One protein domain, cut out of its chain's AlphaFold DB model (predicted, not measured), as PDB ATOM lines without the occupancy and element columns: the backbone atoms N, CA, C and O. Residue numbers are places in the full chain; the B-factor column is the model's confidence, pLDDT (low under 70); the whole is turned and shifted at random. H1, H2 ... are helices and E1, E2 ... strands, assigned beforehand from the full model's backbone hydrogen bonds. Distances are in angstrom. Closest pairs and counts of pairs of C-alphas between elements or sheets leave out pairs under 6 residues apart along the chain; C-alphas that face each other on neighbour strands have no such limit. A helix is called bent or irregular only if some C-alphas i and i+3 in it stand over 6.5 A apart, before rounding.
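What this domain is: This is residues 6 to 146 of the 152 residues of an uncharacterized protein of Rodentibacter trehalosifermentans (UniProt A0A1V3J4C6). A twisted wall of six strands has one face covered in part by a long bent helix, whose arm H3b crosses slantwise over E4 and E5 while H3a runs along E5 and E6. H1 covers E1 on that face, making two layers, and little H2 sits by H1 and the end of H3b. The 141 printed residues run E1 H1 E2 E3 H2 E4 E5 E6 H3, class mixed; the antiparallel sheet has that strand order, and E4 E5 E6 form a meander, consecutive antiparallel neighbours. It is compact, radius of gyration of the C-alphas 16.2 A, but elongated, spanning 48 by 31 by 21 A.

How they stand to each other: Hairpin E4, residues 66 to 77, and E5, residues 80 to 93, has N 74 and O 85 within hydrogen-bond range at 2.7 A. E6, residues 100 to 109, is an edge strand; N 109 and O 84 are 2.8 A apart. H3, residues 113 to 146, assigned as one helix by its hydrogen bonds, is bent: C-alphas 125 and 128 are 7.8 A apart, and arms H3a and H3b make a steep tilt of 64 degrees. H3b's height over the sheet is 9.0 A; its closest C-alphas to E5 are Val 131 and Thr 89, 6.3 A. H1, residues 23 to 31, touches H3b's residues 145 to 146 alone, closest C-alphas Ala 26 and Ile 146, 4.7 A. H2, residues 56 to 60, touches H1, closest C-alphas Cys 57 and Gly 30, 4.9 A. Every O i to N i+4 pair is within hydrogen-bond range in H1 and H2, 8 of 9 in H3a and 14 of 15 in H3b.

Where its parts are: E1, residues 6 to 10, begins at (96.213, 117.818, 81.541). E2 is residues 34 to 40, E3 residues 44 to 51. E4 measures 34.2 A, E5 33.4 A. H3a, residues 113 to 125, measures 18.7 A; H3b, residues 128 to 146, 25.9 A, ending at (93.767, 105.663, 73.931).

The domain as a whole: The printed part has no cut. The link E1 to H1 is long; residues 12 to 14 are under pLDDT 70.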
ATOM      1  N   VAL A   6      97.071 118.969  81.866       85.25
ATOM      2  CA  VAL A   6      96.213 117.818  81.541       85.25
ATOM      3  C   VAL A   6      96.683 116.603  82.335       85.25
ATOM      4  O   VAL A   6      97.876 116.304  82.351       85.25
ATOM      5  N   ARG A   7      95.761 115.906  83.004       88.19
ATOM      6  CA  ARG A   7      96.046 114.669  83.747       88.19
ATOM      7  C   ARG A   7      95.024 113.594  83.428       88.19
ATOM      8  O   ARG A   7      93.828 113.869  83.456       88.19
ATOM      9  N   TYR A   8      95.505 112.379  83.201       84.69
ATOM     10  CA  TYR A   8      94.683 111.186  83.020       84.69
ATOM     11  C   TYR A   8      94.769 110.341  84.286       84.69
ATOM     12  O   TYR A   8      95.872 110.100  84.772       84.69
ATOM     13  N   VAL A   9      93.639 109.906  84.833       86.75
ATOM     14  CA  VAL A   9      93.589 109.148  86.089       86.75
ATOM     15  C   VAL A   9      92.763 107.887  85.882       86.75
ATOM     16  O   VAL A   9      91.588 107.957  85.528       86.75
ATOM     17  N   GLY A  10      93.384 106.726  86.100       79.31
ATOM     18  CA  GLY A  10      92.682 105.443  86.142       79.31
ATOM     19  C   GLY A  10      92.078 105.191  87.524       79.31
ATOM     20  O   GLY A  10      92.709 105.482  88.541       79.31
ATOM     21  N   THR A  11      90.880 104.610  87.580       72.12
ATOM     22  CA  THR A  11      90.147 104.397  88.842       72.12
ATOM     23  C   THR A  11      90.744 103.318  89.746       72.12
ATOM     24  O   THR A  11      90.583 103.394  90.959       72.12
ATOM     25  N   LYS A  12      91.464 102.336  89.184       69.94
ATOM     26  CA  LYS A  12      92.078 101.244  89.965       69.94
ATOM     27  C   LYS A  12      93.294 101.678  90.786       69.94
ATOM     28  O   LYS A  12      93.428 101.237  91.919       69.94
ATOM     29  N   ASP A  13      94.135 102.550  90.231       63.69
ATOM     30  CA  ASP A  13      95.450 102.849  90.817       63.69
ATOM     31  C   ASP A  13      95.596 104.310  91.273       63.69
ATOM     32  O   ASP A  13      96.647 104.672  91.797       63.69
ATOM     33  N   GLN A  14      94.599 105.175  91.015       67.38
ATOM     34  CA  GLN A  14      94.631 106.633  91.257       67.38
ATOM     35  C   GLN A  14      95.929 107.332  90.792       67.38
ATOM     36  O   GLN A  14      96.262 108.434  91.232       67.38
ATOM     37  N   ARG A  15      96.674 106.706  89.874       75.88
ATOM     38  CA  ARG A  15      97.933 107.225  89.344       75.88
ATOM     39  C   ARG A  15      97.673 108.120  88.145       75.88
ATOM     40  O   ARG A  15      96.769 107.867  87.349       75.88
ATOM     41  N   THR A  16      98.494 109.160  88.016       78.50
ATOM     42  CA  THR A  16      98.503 109.996  86.812       78.50
ATOM     43  C   THR A  16      99.180 109.228  85.681       78.50
ATOM     44  O   THR A  16     100.287 108.722  85.850       78.50
ATOM     45  N   LEU A  17      98.500 109.146  84.545       80.88
ATOM     46  CA  LEU A  17      98.918 108.433  83.346       80.88
ATOM     47  C   LEU A  17      99.257 109.430  82.237       80.88
ATOM     48  O   LEU A  17      98.716 110.538  82.183       80.88
ATOM     49  N   THR A  18     100.160 109.033  81.347       84.31
ATOM     50  CA  THR A  18     100.680 109.849  80.240       84.31
ATOM     51  C   THR A  18     100.461 109.146  78.897       84.31
ATOM     52  O   THR A  18     101.422 108.836  78.195       84.31
ATOM     53  N   PRO A  19      99.205 108.870  78.495       74.44
ATOM     54  CA  PRO A  19      98.902 108.090  77.293       74.44
ATOM     55  C   PRO A  19      99.384 108.747  75.990       74.44
ATOM     56  O   PRO A  19      99.570 108.063  74.989       74.44
ATOM     57  N   ASP A  20      99.641 110.057  76.014       81.25
ATOM     58  CA  ASP A  20     100.233 110.804  74.901       81.25
ATOM     59  C   ASP A  20     101.706 110.421  74.636       81.25
ATOM     60  O   ASP A  20     102.230 110.663  73.550       81.25
ATOM     61  N   ILE A  21     102.377 109.817  75.626       79.62
ATOM     62  CA  ILE A  21     103.805 109.461  75.602       79.62
ATOM     63  C   ILE A  21     103.988 107.944  75.766       79.62
ATOM     64  O   ILE A  21     104.745 107.314  75.028       79.62
ATOM     65  N   SER A  22     103.293 107.344  76.733       85.81
ATOM     66  CA  SER A  22     103.396 105.933  77.100       85.81
ATOM     67  C   SER A  22     102.297 105.111  76.434       85.81
ATOM     68  O   SER A  22     101.113 105.216  76.754       85.81
ATOM     69  N   THR A  23     102.703 104.209  75.537       85.12
ATOM     70  CA  THR A  23     101.776 103.247  74.917       85.12
ATOM     71  C   THR A  23     101.187 102.262  75.927       85.12
ATOM     72  O   THR A  23     100.084 101.763  75.712       85.12
ATOM     73  N   GLN A  24     101.896 101.986  77.027       87.06
ATOM     74  CA  GLN A  24     101.373 101.150  78.102       87.06
ATOM     75  C   GLN A  24     100.277 101.886  78.871       87.06
ATOM     76  O   GLN A  24      99.219 101.311  79.090       87.06
ATOM     77  N   ASP A  25     100.471 103.169  79.177       88.62
ATOM     78  CA  ASP A  25      99.459 103.980  79.860       88.62
ATOM     79  C   ASP A  25      98.191 104.111  79.002       88.62
ATOM     80  O   ASP A  25      97.079 104.002  79.516       88.62
ATOM     81  N   ALA A  26      98.342 104.281  77.682       88.81
ATOM     82  CA  ALA A  26      97.216 104.268  76.749       88.81
ATOM     83  C   ALA A  26      96.468 102.924  76.760       88.81
ATOM     84  O   ALA A  26      95.239 102.907  76.810       88.81
ATOM     85  N   LYS A  27      97.190 101.794  76.775       90.00
ATOM     86  CA  LYS A  27      96.588 100.454  76.894       90.00
ATOM     87  C   LYS A  27      95.888 100.247  78.233       90.00
ATOM     88  O   LYS A  27      94.807  99.665  78.256       90.00
ATOM     89  N   ASP A  28      96.482 100.710  79.327       91.44
ATOM     90  CA  ASP A  28      95.913 100.584  80.669       91.44
ATOM     91  C   ASP A  28      94.590 101.355  80.767       91.44
ATOM     92  O   ASP A  28      93.593 100.805  81.237       91.44
ATOM     93  N   LEU A  29      94.544 102.583  80.233       92.06
ATOM     94  CA  LEU A  29      93.309 103.366  80.098       92.06
ATOM     95  C   LEU A  29      92.308 102.703  79.146       92.06
ATOM     96  O   LEU A  29      91.116 102.653  79.423       92.06
ATOM     97  N   GLY A  30      92.779 102.155  78.029       92.62
ATOM     98  CA  GLY A  30      91.924 101.495  77.051       92.62
ATOM     99  C   GLY A  30      91.261 100.212  77.560       92.62
ATOM    100  O   GLY A  30      90.156  99.872  77.133       92.62
ATOM    101  N   ASN A  31      91.918  99.510  78.481       93.44
ATOM    102  CA  ASN A  31      91.414  98.289  79.106       93.44
ATOM    103  C   ASN A  31      90.661  98.547  80.417       93.44
ATOM    104  O   ASN A  31      90.047  97.619  80.951       93.44
ATOM    105  N   SER A  32      90.714  99.764  80.965       94.12
ATOM    106  CA  SER A  32      89.959 100.100  82.169       94.12
ATOM    107  C   SER A  32      88.462 100.142  81.868       94.12
ATOM    108  O   SER A  32      88.043 100.265  80.719       94.12
ATOM    109  N   ILE A  33      87.641 100.001  82.908       95.75
ATOM    110  CA  ILE A  33      86.192 100.217  82.793       95.75
ATOM    111  C   ILE A  33      85.848 101.704  82.854       95.75
ATOM    112  O   ILE A  33      84.849 102.124  82.288       95.75
ATOM    113  N   GLU A  34      86.680 102.491  83.530       95.94
ATOM    114  CA  GLU A  34      86.486 103.918  83.734       95.94
ATOM    115  C   GLU A  34      87.843 104.621  83.804       95.94
ATOM    116  O   GLU A  34      88.822 104.060  84.317       95.94
ATOM    117  N   PHE A  35      87.908 105.845  83.295       95.25
ATOM    118  CA  PHE A  35      88.990 106.774  83.600       95.25
ATOM    119  C   PHE A  35      88.519 108.218  83.505       95.25
ATOM    120  O   PHE A  35      87.488 108.536  82.903       95.25
ATOM    121  N   GLU A  36      89.331 109.101  84.072       95.56
ATOM    122  CA  GLU A  36      89.050 110.522  84.121       95.56
ATOM    123  C   GLU A  36      90.161 111.345  83.482       95.56
ATOM    124  O   GLU A  36      91.341 110.991  83.537       95.56
ATOM    125  N   VAL A  37      89.777 112.475  82.897       94.88
ATOM    126  CA  VAL A  37      90.697 113.461  82.335       94.88
ATOM    127  C   VAL A  37      90.411 114.811  82.953       94.88
ATOM    128  O   VAL A  37      89.327 115.366  82.787       94.88
ATOM    129  N   TYR A  38      91.411 115.361  83.623       93.56
ATOM    130  CA  TYR A  38      91.375 116.696  84.193       93.56
ATOM    131  C   TYR A  38      92.128 117.644  83.274       93.56
ATOM    132  O   TYR A  38      93.268 117.361  82.905       93.56
ATOM    133  N   LYS A  39      91.510 118.770  82.919       93.31
ATOM    134  CA  LYS A  39      92.184 119.881  82.239       93.31
ATOM    135  C   LYS A  39      91.955 121.145  83.043       93.31
ATOM    136  O   LYS A  39      90.804 121.517  83.254       93.31
ATOM    137  N   VAL A  40      93.030 121.776  83.493       90.12
ATOM    138  CA  VAL A  40      92.979 123.005  84.288       90.12
ATOM    139  C   VAL A  40      93.861 124.050  83.626       90.12
ATOM    140  O   VAL A  40      95.013 123.773  83.289       90.12
ATOM    141  N   ASP A  41      93.314 125.243  83.454       88.06
ATOM    142  CA  ASP A  41      94.037 126.450  83.082       88.06
ATOM    143  C   ASP A  41      93.716 127.579  84.080       88.06
ATOM    144  O   ASP A  41      92.978 127.385  85.045       88.06
ATOM    145  N   GLU A  42      94.303 128.759  83.883       84.81
ATOM    146  CA  GLU A  42      94.158 129.901  84.802       84.81
ATOM    147  C   GLU A  42      92.706 130.367  85.004       84.81
ATOM    148  O   GLU A  42      92.378 130.940  86.045       84.81
ATOM    149  N   ASN A  43      91.841 130.134  84.014       90.75
ATOM    150  CA  ASN A  43      90.492 130.688  83.944       90.75
ATOM    151  C   ASN A  43      89.426 129.599  83.778       90.75
ATOM    152  O   ASN A  43      88.237 129.913  83.700       90.75
ATOM    153  N   SER A  44      89.814 128.331  83.681       92.88
ATOM    154  CA  SER A  44      88.892 127.234  83.454       92.88
ATOM    155  C   SER A  44      89.382 125.922  84.049       92.88
ATOM    156  O   SER A  44      90.577 125.658  84.183       92.88
ATOM    157  N   ALA A  45      88.430 125.074  84.404       94.19
ATOM    158  CA  ALA A  45      88.689 123.710  84.816       94.19
ATOM    159  C   ALA A  45      87.670 122.788  84.158       94.19
ATOM    160  O   ALA A  45      86.502 123.137  83.995       94.19
ATOM    161  N   SER A  46      88.098 121.589  83.790       95.31
ATOM    162  CA  SER A  46      87.195 120.561  83.304       95.31
ATOM    163  C   SER A  46      87.602 119.172  83.766       95.31
ATOM    164  O   SER A  46      88.788 118.874  83.914       95.31
ATOM    165  N   ARG A  47      86.590 118.329  83.973       96.56
ATOM    166  CA  ARG A  47      86.716 116.909  84.303       96.56
ATOM    167  C   ARG A  47      85.875 116.124  83.315       96.56
ATOM    168  O   ARG A  47      84.661 116.301  83.273       96.56
ATOM    169  N   SER A  48      86.513 115.276  82.528       97.44
ATOM    170  CA  SER A  48      85.842 114.290  81.686       97.44
ATOM    171  C   SER A  48      85.903 112.927  82.348       97.44
ATOM    172  O   SER A  48      86.965 112.541  82.821       97.44
ATOM    173  N   VAL A  49      84.798 112.199  82.332       97.69
ATOM    174  CA  VAL A  49      84.684 110.811  82.770       97.69
ATOM    175  C   VAL A  49      84.298 109.983  81.554       97.69
ATOM    176  O   VAL A  49      83.384 110.355  80.816       97.69
ATOM    177  N   PHE A  50      85.014 108.887  81.351       97.94
ATOM    178  CA  PHE A  50      84.755 107.903  80.310       97.94
ATOM    179  C   PHE A  50      84.452 106.579  80.988       97.94
ATOM    180  O   PHE A  50      85.263 106.126  81.792       97.94
ATOM    181  N   LEU A  51      83.325 105.958  80.655       97.69
ATOM    182  CA  LEU A  51      82.847 104.735  81.293       97.69
ATOM    183  C   LEU A  51      82.372 103.727  80.244       97.69
ATOM    184  O   LEU A  51      81.555 104.030  79.380       97.69
ATOM    185  N   SER A  52      82.859 102.496  80.344       97.19
ATOM    186  CA  SER A  52      82.380 101.351  79.574       97.19
ATOM    187  C   SER A  52      82.553 100.075  80.401       97.19
ATOM    188  O   SER A  52      83.686  99.647  80.637       97.19
ATOM    189  N   PRO A  53      81.461  99.391  80.791       92.31
ATOM    190  CA  PRO A  53      81.541  98.124  81.523       92.31
ATOM    191  C   PRO A  53      82.313  97.024  80.780       92.31
ATOM    192  O   PRO A  53      82.895  96.140  81.402       92.31
ATOM    193  N   ALA A  54      82.345  97.080  79.445       90.94
ATOM    194  CA  ALA A  54      83.091  96.139  78.612       90.94
ATOM    195  C   ALA A  54      84.602  96.448  78.545       90.94
ATOM    196  O   ALA A  54      85.349  95.680  77.938       90.94
ATOM    197  N   GLY A  55      85.044  97.559  79.137       95.00
ATOM    198  CA  GLY A  55      86.346  98.180  78.915       95.00
ATOM    199  C   GLY A  55      86.249  99.288  77.864       95.00
ATOM    200  O   GLY A  55      85.487  99.158  76.900       95.00
ATOM    201  N   ILE A  56      87.001 100.379  78.023       96.94
ATOM    202  CA  ILE A  56      86.907 101.580  77.173       96.94
ATOM    203  C   ILE A  56      87.056 101.253  75.690       96.94
ATOM    204  O   ILE A  56      86.147 101.515  74.908       96.94
ATOM    205  N   CYS A  57      88.166 100.641  75.278       96.69
ATOM    206  CA  CYS A  57      88.421 100.418  73.858       96.69
ATOM    207  C   CYS A  57      87.570  99.303  73.274       96.69
ATOM    208  O   CYS A  57      87.212  99.359  72.101       96.69
ATOM    209  N   LYS A  58      87.197  98.302  74.074       95.94
ATOM    210  CA  LYS A  58      86.232  97.293  73.630       95.94
ATOM    211  C   LYS A  58      84.850  97.918  73.433       95.94
ATOM    212  O   LYS A  58      84.195  97.628  72.437       95.94
ATOM    213  N   GLY A  59      84.435  98.796  74.343       96.44
ATOM    214  CA  GLY A  59      83.194  99.561  74.253       96.44
ATOM    215  C   GLY A  59      83.171 100.462  73.026       96.44
ATOM    216  O   GLY A  59      82.295 100.316  72.181       96.44
ATOM    217  N   PHE A  60      84.193 101.303  72.871       96.88
ATOM    218  CA  PHE A  60      84.322 102.261  71.769       96.88
ATOM    219  C   PHE A  60      84.319 101.595  70.382       96.88
ATOM    220  O   PHE A  60      83.726 102.121  69.444       96.88
ATOM    221  N   ASN A  61      84.941 100.416  70.260       95.50
ATOM    222  CA  ASN A  61      85.007  99.636  69.019       95.50
ATOM    223  C   ASN A  61      83.793  98.721  68.778       95.50
ATOM    224  O   ASN A  61      83.829  97.889  67.875       95.50
ATOM    225  N   SER A  62      82.751  98.793  69.603       93.44
ATOM    226  CA  SER A  62      81.584  97.917  69.493       93.44
ATOM    227  C   SER A  62      80.282  98.692  69.669       93.44
ATOM    228  O   SER A  62      80.266  99.910  69.833       93.44
ATOM    229  N   SER A  63      79.160  97.977  69.647       91.38
ATOM    230  CA  SER A  63      77.843  98.560  69.891       91.38
ATOM    231  C   SER A  63      77.605  98.977  71.348       91.38
ATOM    232  O   SER A  63      76.632  99.696  71.582       91.38
ATOM    233  N   TYR A  64      78.463  98.560  72.295       92.94
ATOM    234  CA  TYR A  64      78.352  98.912  73.717       92.94
ATOM    235  C   TYR A  64      78.638 100.395  73.982       92.94
ATOM    236  O   TYR A  64      77.941 101.001  74.786       92.94
ATOM    237  N   GLY A  65      79.619 100.976  73.285       95.31
ATOM    238  CA  GLY A  65      79.977 102.388  73.420       95.31
ATOM    239  C   GLY A  65      80.773 102.738  74.663       95.31
ATOM    240  O   GLY A  65      81.127 101.883  75.475       95.31
ATOM    241  N   VAL A  66      81.073 104.029  74.774       98.12
ATOM    242  CA  VAL A  66      81.662 104.650  75.961       98.12
ATOM    243  C   VAL A  66      80.770 105.804  76.383       98.12
ATOM    244  O   VAL A  66      80.609 106.766  75.637       98.12
ATOM    245  N   GLU A  67      80.216 105.721  77.584       98.12
ATOM    246  CA  GLU A  67      79.505 106.832  78.196       98.12
ATOM    247  C   GLU A  67      80.508 107.916  78.580       98.12
ATOM    248  O   GLU A  67      81.500 107.671  79.272       98.12
ATOM    249  N   PHE A  68      80.254 109.124  78.099       98.12
ATOM    250  CA  PHE A  68      81.090 110.289  78.295       98.12
ATOM    251  C   PHE A  68      80.314 111.340  79.075       98.12
ATOM    252  O   PHE A  68      79.199 111.703  78.708       98.12
ATOM    253  N   THR A  69      80.922 111.857  80.138       98.06
ATOM    254  CA  THR A  69      80.410 113.011  80.886       98.06
ATOM    255  C   THR A  69      81.532 114.017  81.079       98.06
ATOM    256  O   THR A  69      82.587 113.671  81.599       98.06
ATOM    257  N   ASN A  70      81.322 115.272  80.699       97.94
ATOM    258  CA  ASN A  70      82.278 116.350  80.906       97.94
ATOM    259  C   ASN A  70      81.664 117.488  81.710       97.94
ATOM    260  O   ASN A  70      80.676 118.085  81.301       97.94
ATOM    261  N   PHE A  71      82.320 117.822  82.812       96.56
ATOM    262  CA  PHE A  71      82.080 119.022  83.594       96.56
ATOM    263  C   PHE A  71      83.059 120.089  83.117       96.56
ATOM    264  O   PHE A  71      84.260 119.821  83.051       96.56
ATOM    265  N   THR A  72      82.576 121.282  82.786       95.62
ATOM    266  CA  THR A  72      83.420 122.437  82.459       95.62
ATOM    267  C   THR A  72      82.990 123.634  83.294       95.62
ATOM    268  O   THR A  72      81.804 123.948  83.336       95.62
ATOM    269  N   ASN A  73      83.969 124.319  83.883       95.00
ATOM    270  CA  ASN A  73      83.824 125.571  84.611       95.00
ATOM    271  C   ASN A  73      84.740 126.628  83.988       95.00
ATOM    272  O   ASN A  73      85.910 126.361  83.724       95.00
ATOM    273  N   HIS A  74      84.217 127.833  83.815       95.12
ATOM    274  CA  HIS A  74      84.918 129.044  83.417       95.12
ATOM    275  C   HIS A  74      84.773 130.068  84.540       95.12
ATOM    276  O   HIS A  74      83.667 130.525  84.835       95.12
ATOM    277  N   TYR A  75      85.886 130.413  85.176       95.38
ATOM    278  CA  TYR A  75      85.916 131.321  86.313       95.38
ATOM    279  C   TYR A  75      85.759 132.768  85.851       95.38
ATOM    280  O   TYR A  75      86.352 133.194  84.858       95.38
ATOM    281  N   ILE A  76      84.954 133.537  86.584       94.81
ATOM    282  CA  ILE A  76      84.731 134.962  86.295       94.81
ATOM    283  C   ILE A  76      85.994 135.778  86.579       94.81
ATOM    284  O   ILE A  76      86.279 136.751  85.881       94.81
ATOM    285  N   LYS A  77      86.755 135.381  87.600       91.25
ATOM    286  CA  LYS A  77      87.979 136.052  88.024       91.25
ATOM    287  C   LYS A  77      89.071 135.024  88.298       91.25
ATOM    288  O   LYS A  77      88.841 134.018  88.960       91.25
ATOM    289  N   ASN A  78      90.278 135.315  87.824       85.25
ATOM    290  CA  ASN A  78      91.442 134.463  88.041       85.25
ATOM    291  C   ASN A  78      91.721 134.304  89.542       85.25
ATOM    292  O   ASN A  78      91.790 135.298  90.271       85.25
ATOM    293  N   GLY A  79      91.899 133.059  89.985       83.31
ATOM    294  CA  GLY A  79      92.139 132.728  91.392       83.31
ATOM    295  C   GLY A  79      90.906 132.801  92.304       83.31
ATOM    296  O   GLY A  79      91.070 132.690  93.514       83.31
ATOM    297  N   ASP A  80      89.700 132.990  91.759       87.94
ATOM    298  CA  ASP A  80      88.426 132.930  92.489       87.94
ATOM    299  C   ASP A  80      87.529 131.849  91.867       87.94
ATOM    300  O   ASP A  80      86.938 132.044  90.802       87.94
ATOM    301  N   ASP A  81      87.428 130.703  92.539       88.44
ATOM    302  CA  ASP A  81      86.601 129.569  92.122       88.44
ATOM    303  C   ASP A  81      85.144 129.664  92.606       88.44
ATOM    304  O   ASP A  81      84.310 128.834  92.238       88.44
ATOM    305  N   SER A  82      84.802 130.704  93.374       92.69
ATOM    306  CA  SER A  82      83.457 130.886  93.928       92.69
ATOM    307  C   SER A  82      82.443 131.393  92.905       92.69
ATOM    308  O   SER A  82      81.236 131.327  93.155       92.69
ATOM    309  N   GLN A  83      82.914 131.924  91.771       95.88
ATOM    310  CA  GLN A  83      82.063 132.428  90.700       95.88
ATOM    311  C   GLN A  83      82.495 131.904  89.336       95.88
ATOM    312  O   GLN A  83      83.586 132.207  88.847       95.88
ATOM    313  N   TYR A  84      81.604 131.163  88.689       96.12
ATOM    314  CA  TYR A  84      81.875 130.530  87.408       96.12
ATOM    315  C   TYR A  84      80.603 130.312  86.593       96.12
ATOM    316  O   TYR A  84      79.480 130.361  87.094       96.12
ATOM    317  N   TYR A  85      80.796 130.039  85.312       96.25
ATOM    318  CA  TYR A  85      79.772 129.509  84.421       96.25
ATOM    319  C   TYR A  85      80.328 128.317  83.655       96.25
ATOM    320  O   TYR A  85      81.538 128.139  83.562       96.25
ATOM    321  N   GLY A  86      79.461 127.497  83.086       95.50
ATOM    322  CA  GLY A  86      79.884 126.371  82.274       95.50
ATOM    323  C   GLY A  86      78.754 125.382  82.098       95.50
ATOM    324  O   GLY A  86      77.611 125.783  81.884       95.50
ATOM    325  N   GLY A  87      79.053 124.091  82.177       95.44
ATOM    326  CA  GLY A  87      78.015 123.083  82.040       95.44
ATOM    327  C   GLY A  87      78.503 121.648  82.087       95.44
ATOM    328  O   GLY A  87      79.700 121.366  82.188       95.44
ATOM    329  N   ILE A  88      77.522 120.757  82.008       96.94
ATOM    330  CA  ILE A  88      77.695 119.311  81.959       96.94
ATOM    331  C   ILE A  88      77.294 118.848  80.566       96.94
ATOM    332  O   ILE A  88      76.135 118.998  80.184       96.94
ATOM    333  N   THR A  89      78.236 118.277  79.824       97.19
ATOM    334  CA  THR A  89      77.982 117.621  78.538       97.19
ATOM    335  C   THR A  89      77.988 116.115  78.741       97.19
ATOM    336  O   THR A  89      78.922 115.591  79.340       97.19
ATOM    337  N   GLY A  90      76.984 115.416  78.221       97.31
ATOM    338  CA  GLY A  90      76.941 113.956  78.188       97.31
ATOM    339  C   GLY A  90      76.723 113.435  76.772       97.31
ATOM    340  O   GLY A  90      76.057 114.103  75.983       97.31
ATOM    341  N   ALA A  91      77.289 112.275  76.448       97.88
ATOM    342  CA  ALA A  91      77.039 111.552  75.200       97.88
ATOM    343  C   ALA A  91      77.505 110.096  75.321       97.88
ATOM    344  O   ALA A  91      78.392 109.809  76.124       97.88
ATOM    345  N   SER A  92      77.005 109.211  74.463       97.81
ATOM    346  CA  SER A  92      77.640 107.908  74.245       97.81
ATOM    347  C   SER A  92      78.490 107.960  72.972       97.81
ATOM    348  O   SER A  92      78.007 108.353  71.907       97.81
ATOM    349  N   LEU A  93      79.759 107.570  73.087       97.56
ATOM    350  CA  LEU A  93      80.783 107.674  72.043       97.56
ATOM    351  C   LEU A  93      81.096 106.317  71.410       97.56
ATOM    352  O   LEU A  93      81.129 105.290  72.096       97.56
ATOM    353  N   TYR A  94      81.404 106.332  70.114       96.31
ATOM    354  CA  TYR A  94      81.711 105.143  69.318       96.31
ATOM    355  C   TYR A  94      82.744 105.460  68.238       96.31
ATOM    356  O   TYR A  94      82.872 106.604  67.818       96.31
ATOM    357  N   ARG A  95      83.461 104.443  67.753       94.00
ATOM    358  CA  ARG A  95      84.437 104.625  66.669       94.00
ATOM    359  C   ARG A  95      83.788 104.825  65.298       94.00
ATOM    360  O   ARG A  95      84.221 105.681  64.539       94.00
ATOM    361  N   GLU A  96      82.810 103.987  64.962       90.38
ATOM    362  CA  GLU A  96      82.280 103.867  63.590       90.38
ATOM    363  C   GLU A  96      80.833 104.364  63.445       90.38
ATOM    364  O   GLU A  96      80.202 104.151  62.411       90.38
ATOM    365  N   ARG A  97      80.277 105.007  64.476       91.00
ATOM    366  CA  ARG A  97      78.945 105.620  64.417       91.00
ATOM    367  C   ARG A  97      78.943 106.968  65.108       91.00
ATOM    368  O   ARG A  97      79.725 107.180  66.030       91.00
ATOM    369  N   ASP A  98      78.015 107.820  64.687       92.25
ATOM    370  CA  ASP A  98      77.830 109.122  65.312       92.25
ATOM    371  C   ASP A  98      77.505 108.977  66.809       92.25
ATOM    372  O   ASP A  98      76.785 108.044  67.210       92.25
ATOM    373  N   PRO A  99      77.998 109.905  67.642       92.56
ATOM    374  CA  PRO A  99      77.671 109.933  69.053       92.56
ATOM    375  C   PRO A  99      76.169 110.158  69.244       92.56
ATOM    376  O   PRO A  99      75.526 110.942  68.539       92.56
ATOM    377  N   ASN A 100      75.592 109.457  70.215       92.62
ATOM    378  CA  ASN A 100      74.166 109.529  70.528       92.62
ATOM    379  C   ASN A 100      73.943 109.976  71.980       92.62
ATOM    380  O   ASN A 100      74.895 110.273  72.702       92.62
ATOM    381  N   ASN A 101      72.672 110.103  72.378       92.44
ATOM    382  CA  ASN A 101      72.277 110.543  73.724       92.44
ATOM    383  C   ASN A 101      72.955 111.855  74.162       92.44
ATOM    384  O   ASN A 101      73.289 112.044  75.330       92.44
ATOM    385  N   MET A 102      73.177 112.761  73.204       93.56
ATOM    386  CA  MET A 102      73.850 114.028  73.461       93.56
ATOM    387  C   MET A 102      72.978 114.916  74.348       93.56
ATOM    388  O   MET A 102      71.856 115.268  73.979       93.56
ATOM    389  N   GLN A 103      73.518 115.314  75.493       93.06
ATOM    390  CA  GLN A 103      72.847 116.160  76.472       93.06
ATOM    391  C   GLN A 103      73.767 117.277  76.954       93.06
ATOM    392  O   GLN A 103      74.985 117.113  77.036       93.06
ATOM    393  N   TYR A 104      73.168 118.419  77.287       94.88
ATOM    394  CA  TYR A 104      73.884 119.551  77.856       94.88
ATOM    395  C   TYR A 104      73.045 120.275  78.895       94.88
ATOM    396  O   TYR A 104      71.899 120.642  78.630       94.88
ATOM    397  N   VAL A 105      73.644 120.512  80.058       95.19
ATOM    398  CA  VAL A 105      73.039 121.268  81.154       95.19
ATOM    399  C   VAL A 105      73.957 122.440  81.502       95.19
ATOM    400  O   VAL A 105      75.055 122.202  82.010       95.19
ATOM    401  N   PRO A 106      73.553 123.697  81.240       95.50
ATOM    402  CA  PRO A 106      74.352 124.854  81.615       95.50
ATOM    403  C   PRO A 106      74.295 125.096  83.130       95.50
ATOM    404  O   PRO A 106      73.259 124.903  83.766       95.50
ATOM    405  N   ILE A 107      75.403 125.565  83.698       94.94
ATOM    406  CA  ILE A 107      75.542 125.916  85.117       94.94
ATOM    407  C   ILE A 107      76.040 127.356  85.215       94.94
ATOM    408  O   ILE A 107      77.002 127.733  84.545       94.94
ATOM    409  N   TYR A 108      75.406 128.145  86.081       96.12
ATOM    410  CA  TYR A 108      75.803 129.519  86.376       96.12
ATOM    411  C   TYR A 108      75.841 129.710  87.891       96.12
ATOM    412  O   TYR A 108      74.814 129.632  88.561       96.12
ATOM    413  N   ALA A 109      77.029 129.962  88.424       95.94
ATOM    414  CA  ALA A 109      77.264 130.350  89.805       95.94
ATOM    415  C   ALA A 109      77.833 131.773  89.790       95.94
ATOM    416  O   ALA A 109      79.040 131.975  89.881       95.94
ATOM    417  N   ILE A 110      76.980 132.776  89.578       96.56
ATOM    418  CA  ILE A 110      77.392 134.179  89.417       96.56
ATOM    419  C   ILE A 110      76.560 135.036  90.366       96.56
ATOM    420  O   ILE A 110      75.339 134.950  90.370       96.56
ATOM    421  N   LYS A 111      77.210 135.883  91.175       95.62
ATOM    422  CA  LYS A 111      76.505 136.713  92.170       95.62
ATOM    423  C   LYS A 111      75.843 137.945  91.552       95.62
ATOM    424  O   LYS A 111      74.827 138.409  92.054       95.62
ATOM    425  N   ASN A 112      76.441 138.512  90.502       96.19
ATOM    426  CA  ASN A 112      75.906 139.692  89.825       96.19
ATOM    427  C   ASN A 112      74.838 139.275  88.789       96.19
ATOM    428  O   ASN A 112      75.203 138.677  87.775       96.19
ATOM    429  N   PRO A 113      73.557 139.644  88.974       95.94
ATOM    430  CA  PRO A 113      72.466 139.192  88.106       95.94
ATOM    431  C   PRO A 113      72.528 139.771  86.684       95.94
ATOM    432  O   PRO A 113      72.096 139.119  85.734       95.94
ATOM    433  N   TYR A 114      73.085 140.975  86.503       96.88
ATOM    434  CA  TYR A 114      73.260 141.561  85.170       96.88
ATOM    435  C   TYR A 114      74.323 140.802  84.377       96.88
ATOM    436  O   TYR A 114      74.103 140.457  83.217       96.88
ATOM    437  N   LEU A 115      75.443 140.489  85.033       96.38
ATOM    438  CA  LEU A 115      76.518 139.697  84.441       96.38
ATOM    439  C   LEU A 115      76.057 138.266  84.138       96.38
ATOM    440  O   LEU A 115      76.367 137.733  83.075       96.38
ATOM    441  N   GLU A 116      75.300 137.650  85.049       96.81
ATOM    442  CA  GLU A 116      74.730 136.320  84.837       96.81
ATOM    443  C   GLU A 116      73.837 136.293  83.594       96.81
ATOM    444  O   GLU A 116      74.002 135.424  82.737       96.81
ATOM    445  N   LYS A 117      72.925 137.265  83.467       97.31
ATOM    446  CA  LYS A 117      72.032 137.371  82.311       97.31
ATOM    447  C   LYS A 117      72.818 137.510  81.008       97.31
ATOM    448  O   LYS A 117      72.542 136.785  80.054       97.31
ATOM    449  N   GLU A 118      73.816 138.389  80.982       96.69
ATOM    450  CA  GLU A 118      74.660 138.606  79.804       96.69
ATOM    451  C   GLU A 118      75.405 137.327  79.386       96.69
ATOM    452  O   GLU A 118      75.392 136.940  78.214       96.69
ATOM    453  N   ILE A 119      76.035 136.639  80.345       95.69
ATOM    454  CA  ILE A 119      76.764 135.392  80.088       95.69
ATOM    455  C   ILE A 119      75.803 134.301  79.620       95.69
ATOM    456  O   ILE A 119      76.086 133.619  78.637       95.69
ATOM    457  N   ARG A 120      74.642 134.160  80.259       95.25
ATOM    458  CA  ARG A 120      73.626 133.179  79.873       95.25
ATOM    459  C   ARG A 120      73.179 133.370  78.426       95.25
ATOM    460  O   ARG A 120      73.209 132.419  77.649       95.25
ATOM    461  N   GLU A 121      72.827 134.592  78.033       95.56
ATOM    462  CA  GLU A 121      72.408 134.902  76.659       95.56
ATOM    463  C   GLU A 121      73.513 134.625  75.629       95.56
ATOM    464  O   GLU A 121      73.235 134.191  74.506       95.56
ATOM    465  N   ARG A 122      74.775 134.853  76.003       94.38
ATOM    466  CA  ARG A 122      75.946 134.565  75.167       94.38
ATOM    467  C   ARG A 122      76.173 133.062  74.992       94.38
ATOM    468  O   ARG A 122      76.364 132.614  73.861       94.38
ATOM    469  N   GLU A 123      76.132 132.296  76.078       93.25
ATOM    470  CA  GLU A 123      76.400 130.850  76.077       93.25
ATOM    471  C   GLU A 123      75.269 130.054  75.418       93.25
ATOM    472  O   GLU A 123      75.522 129.104  74.672       93.25
ATOM    473  N   MET A 124      74.016 130.489  75.584       90.56
ATOM    474  CA  MET A 124      72.867 129.873  74.912       90.56
ATOM    475  C   MET A 124      73.006 129.889  73.384       90.56
ATOM    476  O   MET A 124      72.634 128.925  72.718       90.56
ATOM    477  N   LYS A 125      73.600 130.946  72.813       92.44
ATOM    478  CA  LYS A 125      73.834 131.048  71.361       92.44
ATOM    479  C   LYS A 125      74.889 130.061  70.855       92.44
ATOM    480  O   LYS A 125      74.841 129.684  69.691       92.44
ATOM    481  N   LYS A 126      75.817 129.644  71.720       91.44
ATOM    482  CA  LYS A 126      76.963 128.779  71.387       91.44
ATOM    483  C   LYS A 126      76.806 127.341  71.864       91.44
ATOM    484  O   LYS A 126      77.661 126.509  71.586       91.44
ATOM    485  N   THR A 127      75.721 127.033  72.572       89.00
ATOM    486  CA  THR A 127      75.522 125.742  73.246       89.00
ATOM    487  C   THR A 127      75.741 124.551  72.311       89.00
ATOM    488  O   THR A 127      76.441 123.609  72.670       89.00
ATOM    489  N   LYS A 128      75.205 124.604  71.085       88.75
ATOM    490  CA  LYS A 128      75.374 123.516  70.106       88.75
ATOM    491  C   LYS A 128      76.837 123.287  69.727       88.75
ATOM    492  O   LYS A 128      77.247 122.136  69.604       88.75
ATOM    493  N   ASP A 129      77.601 124.359  69.559       91.69
ATOM    494  CA  ASP A 129      79.005 124.283  69.158       91.69
ATOM    495  C   ASP A 129      79.865 123.777  70.321       91.69
ATOM    496  O   ASP A 129      80.650 122.852  70.142       91.69
ATOM    497  N   ILE A 130      79.615 124.270  71.543       88.56
ATOM    498  CA  ILE A 130      80.281 123.798  72.770       88.56
ATOM    499  C   ILE A 130      80.116 122.281  72.932       88.56
ATOM    500  O   ILE A 130      81.083 121.572  73.213       88.56
ATOM    501  N   VAL A 131      78.895 121.773  72.747       90.56
ATOM    502  CA  VAL A 131      78.601 120.338  72.868       90.56
ATOM    503  C   VAL A 131      79.349 119.536  71.809       90.56
ATOM    504  O   VAL A 131      80.029 118.567  72.153       90.56
ATOM    505  N   LYS A 132      79.275 119.960  70.543       92.12
ATOM    506  CA  LYS A 132      79.964 119.291  69.433       92.12
ATOM    507  C   LYS A 132      81.473 119.247  69.639       92.12
ATOM    508  O   LYS A 132      82.057 118.177  69.509       92.12
ATOM    509  N   ASP A 133      82.088 120.360  70.022       93.00
ATOM    510  CA  ASP A 133      83.536 120.445  70.223       93.00
ATOM    511  C   ASP A 133      84.011 119.514  71.348       93.00
ATOM    512  O   ASP A 133      85.037 118.834  71.225       93.00
ATOM    513  N   LYS A 134      83.261 119.441  72.454       93.00
ATOM    514  CA  LYS A 134      83.593 118.566  73.590       93.00
ATOM    515  C   LYS A 134      83.464 117.091  73.236       93.00
ATOM    516  O   LYS A 134      84.347 116.313  73.596       93.00
ATOM    517  N   ILE A 135      82.405 116.718  72.525       94.69
ATOM    518  CA  ILE A 135      82.189 115.344  72.067       94.69
ATOM    519  C   ILE A 135      83.270 114.959  71.056       94.69
ATOM    520  O   ILE A 135      84.013 114.014  71.298       94.69
ATOM    521  N   PHE A 136      83.453 115.761  70.006       94.62
ATOM    522  CA  PHE A 136      84.433 115.497  68.956       94.62
ATOM    523  C   PHE A 136      85.856 115.387  69.512       94.62
ATOM    524  O   PHE A 136      86.569 114.429  69.227       94.62
ATOM    525  N   SER A 137      86.287 116.325  70.360       94.19
ATOM    526  CA  SER A 137      87.627 116.252  70.963       94.19
ATOM    527  C   SER A 137      87.822 115.016  71.850       94.19
ATOM    528  O   SER A 137      88.940 114.505  71.951       94.19
ATOM    529  N   SER A 138      86.750 114.506  72.454       95.38
ATOM    530  CA  SER A 138      86.774 113.294  73.277       95.38
ATOM    531  C   SER A 138      86.808 112.024  72.427       95.38
ATOM    532  O   SER A 138      87.566 111.108  72.741       95.38
ATOM    533  N   GLU A 139      86.093 111.991  71.304       95.12
ATOM    534  CA  GLU A 139      86.220 110.923  70.304       95.12
ATOM    535  C   GLU A 139      87.628 110.872  69.721       95.12
ATOM    536  O   GLU A 139      88.216 109.801  69.622       95.12
ATOM    537  N   GLN A 140      88.214 112.027  69.399       94.75
ATOM    538  CA  GLN A 140      89.583 112.108  68.888       94.75
ATOM    539  C   GLN A 140      90.610 111.606  69.909       94.75
ATOM    540  O   GLN A 140      91.569 110.936  69.527       94.75
ATOM    541  N   LEU A 141      90.409 111.901  71.198       94.50
ATOM    542  CA  LEU A 141      91.235 111.355  72.272       94.50
ATOM    543  C   LEU A 141      91.148 109.823  72.304       94.50
ATOM    544  O   LEU A 141      92.180 109.146  72.308       94.50
ATOM    545  N   LEU A 142      89.932 109.271  72.297       95.69
ATOM    546  CA  LEU A 142      89.741 107.822  72.284       95.69
ATOM    547  C   LEU A 142      90.347 107.196  71.029       95.69
ATOM    548  O   LEU A 142      91.076 106.217  71.128       95.69
ATOM    549  N   ASP A 143      90.114 107.773  69.856       94.25
ATOM    550  CA  ASP A 143      90.521 107.168  68.598       94.25
ATOM    551  C   ASP A 143      92.037 107.214  68.363       94.25
ATOM    552  O   ASP A 143      92.650 106.206  67.998       94.25
ATOM    553  N   LYS A 144      92.661 108.373  68.600       91.81
ATOM    554  CA  LYS A 144      94.058 108.621  68.211       91.81
ATOM    555  C   LYS A 144      95.071 108.278  69.292       91.81
ATOM    556  O   LYS A 144      96.221 107.989  68.953       91.81
ATOM    557  N   ILE A 145      94.666 108.342  70.559       92.12
ATOM    558  CA  ILE A 145      95.575 108.221  71.702       92.12
ATOM    559  C   ILE A 145      95.289 106.923  72.459       92.12
ATOM    560  O   ILE A 145      96.158 106.058  72.522       92.12
ATOM    561  N   ILE A 146      94.071 106.745  72.977       93.56
ATOM    562  CA  ILE A 146      93.767 105.663  73.931       93.56
ATOM    563  C   ILE A 146      93.556 104.318  73.229       93.56
ATOM    564  O   ILE A 146      94.192 103.321  73.555       93.56
TER     565      ILE A 146